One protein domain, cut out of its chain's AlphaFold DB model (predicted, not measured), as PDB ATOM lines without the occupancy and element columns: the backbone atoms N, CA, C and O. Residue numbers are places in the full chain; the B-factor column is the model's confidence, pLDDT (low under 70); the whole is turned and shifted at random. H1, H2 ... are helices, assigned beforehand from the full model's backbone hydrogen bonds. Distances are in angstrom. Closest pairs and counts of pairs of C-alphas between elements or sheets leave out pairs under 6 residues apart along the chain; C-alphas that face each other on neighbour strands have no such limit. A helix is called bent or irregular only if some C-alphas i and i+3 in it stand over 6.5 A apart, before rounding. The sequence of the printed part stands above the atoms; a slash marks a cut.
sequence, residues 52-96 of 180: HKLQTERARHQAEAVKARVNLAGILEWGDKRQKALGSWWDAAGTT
ATOM      1  N   HIS A  52    -101.926  15.574  22.090       72.12
ATOM      2  CA  HIS A  52    -102.659  16.432  23.007       72.12
ATOM      3  C   HIS A  52    -101.784  16.901  24.180       72.12
ATOM      4  O   HIS A  52    -101.749  18.088  24.492       72.12
ATOM      5  N   LYS A  53    -101.009  16.003  24.802       77.88
ATOM      6  CA  LYS A  53    -100.091  16.365  25.899       77.88
ATOM      7  C   LYS A  53     -99.005  17.324  25.425       77.88
ATOM      8  O   LYS A  53     -98.676  18.275  26.125       77.88
ATOM      9  N   LEU A  54     -98.492  17.110  24.216       78.94
ATOM     10  CA  LEU A  54     -97.467  17.965  23.619       78.94
ATOM     11  C   LEU A  54     -98.009  19.377  23.331       78.94
ATOM     12  O   LEU A  54     -97.318  20.368  23.569       78.94
ATOM     13  N   GLN A  55     -99.254  19.485  22.863       79.06
ATOM     14  CA  GLN A  55     -99.927  20.774  22.689       79.06
ATOM     15  C   GLN A  55    -100.196  21.471  24.026       79.06
ATOM     16  O   GLN A  55     -99.924  22.665  24.136       79.06
ATOM     17  N   THR A  56    -100.646  20.744  25.051       83.19
ATOM     18  CA  THR A  56    -100.867  21.301  26.394       83.19
ATOM     19  C   THR A  56     -99.578  21.838  27.009       83.19
ATOM     20  O   THR A  56     -99.572  22.956  27.522       83.19
ATOM     21  N   GLU A  57     -98.470  21.101  26.918       81.94
ATOM     22  CA  GLU A  57     -97.173  21.573  27.421       81.94
ATOM     23  C   GLU A  57     -96.678  22.797  26.639       81.94
ATOM     24  O   GLU A  57     -96.241  23.785  27.232       81.94
ATOM     25  N   ARG A  58     -96.831  22.814  25.308       85.62
ATOM     26  CA  ARG A  58     -96.518  24.012  24.508       85.62
ATOM     27  C   ARG A  58     -97.365  25.214  24.920       85.62
ATOM     28  O   ARG A  58     -96.817  26.304  25.078       85.62
ATOM     29  N   ALA A  59     -98.669  25.030  25.108       85.94
ATOM     30  CA  ALA A  59     -99.573  26.093  25.537       85.94
ATOM     31  C   ALA A  59     -99.200  26.617  26.932       85.94
ATOM     32  O   ALA A  59     -99.187  27.828  27.158       85.94
ATOM     33  N   ARG A  60     -98.817  25.723  27.849       88.88
ATOM     34  CA  ARG A  60     -98.334  26.085  29.183       88.88
ATOM     35  C   ARG A  60     -97.066  26.934  29.115       88.88
ATOM     36  O   ARG A  60     -97.034  28.012  29.705       88.88
ATOM     37  N   HIS A  61     -96.061  26.502  28.357       89.12
ATOM     38  CA  HIS A  61     -94.821  27.261  28.197       89.12
ATOM     39  C   HIS A  61     -95.049  28.629  27.545       89.12
ATOM     40  O   HIS A  61     -94.445  29.620  27.955       89.12
ATOM     41  N   GLN A  62     -95.955  28.719  26.569       90.31
ATOM     42  CA  GLN A  62     -96.334  30.001  25.971       90.31
ATOM     43  C   GLN A  62     -97.011  30.921  26.992       90.31
ATOM     44  O   GLN A  62     -96.655  32.095  27.083       90.31
ATOM     45  N   ALA A  63     -97.936  30.399  27.799       90.75
ATOM     46  CA  ALA A  63     -98.595  31.173  28.845       90.75
ATOM     47  C   ALA A  63     -97.604  31.665  29.914       90.75
ATOM     48  O   ALA A  63     -97.678  32.817  30.344       90.75
ATOM     49  N   GLU A  64     -96.653  30.825  30.325       92.00
ATOM     50  CA  GLU A  64     -95.587  31.195  31.263       92.00
ATOM     51  C   GLU A  64     -94.661  32.272  30.677       92.00
ATOM     52  O   GLU A  64     -94.359  33.257  31.353       92.00
ATOM     53  N   ALA A  65     -94.290  32.162  29.400       93.12
ATOM     54  CA  ALA A  65     -93.489  33.174  28.718       93.12
ATOM     55  C   ALA A  65     -94.223  34.520  28.610       93.12
ATOM     56  O   ALA A  65     -93.631  35.573  28.849       93.12
ATOM     57  N   VAL A  66     -95.521  34.509  28.292       93.12
ATOM     58  CA  VAL A  66     -96.339  35.732  28.258       93.12
ATOM     59  C   VAL A  66     -96.407  36.369  29.646       93.12
ATOM     60  O   VAL A  66     -96.169  37.568  29.770       93.12
ATOM     61  N   LYS A  67     -96.642  35.579  30.702       94.69
ATOM     62  CA  LYS A  67     -96.626  36.075  32.089       94.69
ATOM     63  C   LYS A  67     -95.283  36.705  32.456       94.69
ATOM     64  O   LYS A  67     -95.265  37.786  33.038       94.69
ATOM     65  N   ALA A  68     -94.170  36.075  32.082       94.00
ATOM     66  CA  ALA A  68     -92.836  36.617  32.325       94.00
ATOM     67  C   ALA A  68     -92.614  37.952  31.597       94.00
ATOM     68  O   ALA A  68     -92.084  38.888  32.190       94.00
ATOM     69  N   ARG A  69     -93.076  38.075  30.345       90.12
ATOM     70  CA  ARG A  69     -92.987  39.326  29.572       90.12
ATOM     71  C   ARG A  69     -93.821  40.445  30.187       90.12
ATOM     72  O   ARG A  69     -93.333  41.565  30.284       90.12
ATOM     73  N   VAL A  70     -95.043  40.148  30.626       93.38
ATOM     74  CA  VAL A  70     -95.911  41.129  31.300       93.38
ATOM     75  C   VAL A  70     -95.300  41.569  32.629       93.38
ATOM     76  O   VAL A  70     -95.267  42.759  32.920       93.38
ATOM     77  N   ASN A  71     -94.760  40.633  33.412       94.06
ATOM     78  CA  ASN A  71     -94.097  40.962  34.671       94.06
ATOM     79  C   ASN A  71     -92.849  41.830  34.445       94.06
ATOM     80  O   ASN A  71     -92.684  42.851  35.102       94.06
ATOM     81  N   LEU A  72     -92.007  41.477  33.467       93.19
ATOM     82  CA  LEU A  72     -90.848  42.285  33.083       93.19
ATOM     83  C   LEU A  72     -91.274  43.704  32.686       93.19
ATOM     84  O   LEU A  72     -90.692  44.666  33.176       93.19
ATOM     85  N   ALA A  73     -92.299  43.840  31.841       90.25
ATOM     86  CA  ALA A  73     -92.819  45.145  31.443       90.25
ATOM     87  C   ALA A  73     -93.304  45.956  32.657       90.25
ATOM     88  O   ALA A  73     -92.958  47.127  32.781       90.25
ATOM     89  N   GLY A  74     -94.016  45.325  33.596       90.62
ATOM     90  CA  GLY A  74     -94.444  45.970  34.839       90.62
ATOM     91  C   GLY A  74     -93.278  46.424  35.720       90.62
ATOM     92  O   GLY A  74     -93.304  47.535  36.250       90.62
ATOM     93  N   ILE A  75     -92.232  45.602  35.844       90.75
ATOM     94  CA  ILE A  75     -91.009  45.951  36.583       90.75
ATOM     95  C   ILE A  75     -90.303  47.142  35.925       90.75
ATOM     96  O   ILE A  75     -89.904  48.070  36.629       90.75
ATOM     97  N   LEU A  76     -90.170  47.142  34.597       91.38
ATOM     98  CA  LEU A  76     -89.528  48.226  33.850       91.38
ATOM     99  C   LEU A  76     -90.322  49.531  33.956       91.38
ATOM    100  O   LEU A  76     -89.752  50.559  34.304       91.38
ATOM    101  N   GLU A  77     -91.642  49.489  33.763       90.06
ATOM    102  CA  GLU A  77     -92.492  50.670  33.938       90.06
ATOM    103  C   GLU A  77     -92.415  51.239  35.355       90.06
ATOM    104  O   GLU A  77     -92.433  52.458  35.544       90.06
ATOM    105  N   TRP A  78     -92.374  50.367  36.364       86.06
ATOM    106  CA  TRP A  78     -92.217  50.796  37.746       86.06
ATOM    107  C   TRP A  78     -90.841  51.425  37.980       86.06
ATOM    108  O   TRP A  78     -90.760  52.463  38.637       86.06
ATOM    109  N   GLY A  79     -89.784  50.851  37.399       86.38
ATOM    110  CA  GLY A  79     -88.437  51.420  37.385       86.38
ATOM    111  C   GLY A  79     -88.413  52.821  36.778       86.38
ATOM    112  O   GLY A  79     -87.968  53.757  37.438       86.38
ATOM    113  N   ASP A  80     -89.000  52.995  35.595       87.62
ATOM    114  CA  ASP A  80     -89.077  54.283  34.899       87.62
ATOM    115  C   ASP A  80     -89.875  55.324  35.693       87.62
ATOM    116  O   ASP A  80     -89.470  56.483  35.812       87.62
ATOM    117  N   LYS A  81     -91.024  54.931  36.259       86.12
ATOM    118  CA  LYS A  81     -91.852  55.809  37.104       86.12
ATOM    119  C   LYS A  81     -91.099  56.220  38.365       86.12
ATOM    120  O   LYS A  81     -91.149  57.386  38.749       86.12
ATOM    121  N   ARG A  82     -90.382  55.287  38.991       84.19
ATOM    122  CA  ARG A  82     -89.581  55.541  40.191       84.19
ATOM    123  C   ARG A  82     -88.380  56.434  39.892       84.19
ATOM    124  O   ARG A  82     -88.139  57.369  40.648       84.19
ATOM    125  N   GLN A  83     -87.681  56.201  38.785       85.00
ATOM    126  CA  GLN A  83     -86.592  57.055  38.314       85.00
ATOM    127  C   GLN A  83     -87.088  58.481  38.058       85.00
ATOM    128  O   GLN A  83     -86.506  59.435  38.564       85.00
ATOM    129  N   LYS A  84     -88.222  58.638  37.362       86.25
ATOM    130  CA  LYS A  84     -88.849  59.950  37.138       86.25
ATOM    131  C   LYS A  84     -89.281  60.634  38.437       86.25
ATOM    132  O   LYS A  84     -89.120  61.842  38.557       86.25
ATOM    133  N   ALA A  85     -89.816  59.883  39.402       87.75
ATOM    134  CA  ALA A  85     -90.246  60.424  40.692       87.75
ATOM    135  C   ALA A  85     -89.071  60.868  41.578       87.75
ATOM    136  O   ALA A  85     -89.199  61.829  42.331       87.75
ATOM    137  N   LEU A  86     -87.936  60.169  41.499       86.06
ATOM    138  CA  LEU A  86     -86.733  60.470  42.277       86.06
ATOM    139  C   LEU A  86     -85.840  61.533  41.614       86.06
ATOM    140  O   LEU A  86     -85.078  62.196  42.317       86.06
ATOM    141  N   GLY A  87     -85.950  61.729  40.295       84.50
ATOM    142  CA  GLY A  87     -85.319  62.829  39.563       84.50
ATOM    143  C   GLY A  87     -83.818  62.950  39.840       84.50
ATOM    144  O   GLY A  87     -83.082  61.971  39.758       84.50
ATOM    145  N   SER A  88     -83.370  64.142  40.240       82.69
ATOM    146  CA  SER A  88     -81.951  64.447  40.485       82.69
ATOM    147  C   SER A  88     -81.288  63.589  41.569       82.69
ATOM    148  O   SER A  88     -80.073  63.398  41.540       82.69
ATOM    149  N   TRP A  89     -82.062  63.048  42.516       83.38
ATOM    150  CA  TRP A  89     -81.536  62.142  43.538       83.38
ATOM    151  C   TRP A  89     -81.124  60.789  42.943       83.38
ATOM    152  O   TRP A  89     -80.131  60.205  43.371       83.38
ATOM    153  N   TRP A  90     -81.852  60.308  41.930       82.44
ATOM    154  CA  TRP A  90     -81.528  59.064  41.231       82.44
ATOM    155  C   TRP A  90     -80.220  59.183  40.436       82.44
ATOM    156  O   TRP A  90     -79.357  58.312  40.534       82.44
ATOM    157  N   ASP A  91     -80.034  60.297  39.725       79.69
ATOM    158  CA  ASP A  91     -78.825  60.552  38.929       79.69
ATOM    159  C   ASP A  91     -77.575  60.719  39.821       79.69
ATOM    160  O   ASP A  91     -76.499  60.189  39.526       79.69
ATOM    161  N   ALA A  92     -77.718  61.376  40.979       78.38
ATOM    162  CA  ALA A  92     -76.646  61.495  41.969       78.38
ATOM    163  C   ALA A  92     -76.255  60.140  42.602       78.38
ATOM    164  O   ALA A  92     -75.081  59.901  42.900       78.38
ATOM    165  N   ALA A  93     -77.218  59.231  42.778       74.44
ATOM    166  CA  ALA A  93     -76.972  57.891  43.309       74.44
ATOM    167  C   ALA A  93     -76.268  56.967  42.296       74.44
ATOM    168  O   ALA A  93     -75.436  56.158  42.693       74.44
ATOM    169  N   GLY A  94     -76.535  57.101  40.991       68.62
ATOM    170  CA  GLY A  94     -75.800  56.361  39.952       68.62
ATOM    171  C   GLY A  94     -74.335  56.802  39.837       68.62
ATOM    172  O   GLY A  94     -73.426  55.979  39.753       68.62
ATOM    173  N   THR A  95     -74.096  58.110  39.950       63.03
ATOM    174  CA  THR A  95     -72.754  58.705  39.823       63.03
ATOM    175  C   THR A  95     -71.815  58.317  40.978       63.03
ATOM    176  O   THR A  95     -70.603  58.225  40.795       63.03
ATOM    177  N   THR A  96     -72.353  58.051  42.175       59.19
ATOM    178  CA  THR A  96     -71.553  57.608  43.335       59.19
ATOM    179  C   THR A  96     -71.123  56.141  43.257       59.19
ATOM    180  O   THR A  96     -70.142  55.774  43.900       59.19
TER     181      THR A  96
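Overview. This is residues 52 to 96 of the 180 residues of an uncharacterized protein of Asticcacaulis sp. YBE204 (UniProt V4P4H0). The model is a lopsided L: one very long, straight helix, H1, makes the long arm, and a short helix, H2, turns off at its far end to make the foot. The two meet at a corner near the end of H1, and most of H1 sticks out with nothing beside it. The printed part has 45 residues with two named helices, H1 then H2 along the chain, and no named strand; the class is all helix. The whole is extended, with a radius of gyration of the C-alphas of 18.0 A, and the C-alphas span 55 by 18 by 5 A, the length made by H1.

Along the chain. H1 is the longest helix, residues 52 to 86, 35 residues and 50.6 A from first to last C-alpha. It begins at C-alpha 52 at (-102.659, 16.432, 23.007) and ends at C-alpha 86 at (-86.733, 60.470, 42.277). H2, residues 88 to 96, is 12.8 A long and ends at C-alpha 96 at (-71.553, 57.608, 43.335).

Arrangement. H1 and H2 are close but not clearly touching, with 1 pair of C-alphas within 8 A. Their closest C-alphas are those of Gln 83 and Trp 90, 6.2 A apart. Their lines stand about perpendicular, at 78 degrees, and their centres are 28.5 A apart. A tight link of 1 residue, Gly 87, joins them. In H1 and H2 every O i to N i+4 pair is within hydrogen-bond range. Neither helix is bent.

Size, cuts and confidence. The two C-alphas farthest apart are those of His 52 and Thr 96, at 55.5 A. Residues 52 to 81, which belong to H1, stand free, as do residues 84 to 89, of which 84 to 86 belong to H1. The printed part has no cut. The mean pLDDT of the printed part is 85.0, and residues 94 to 96 are under 70.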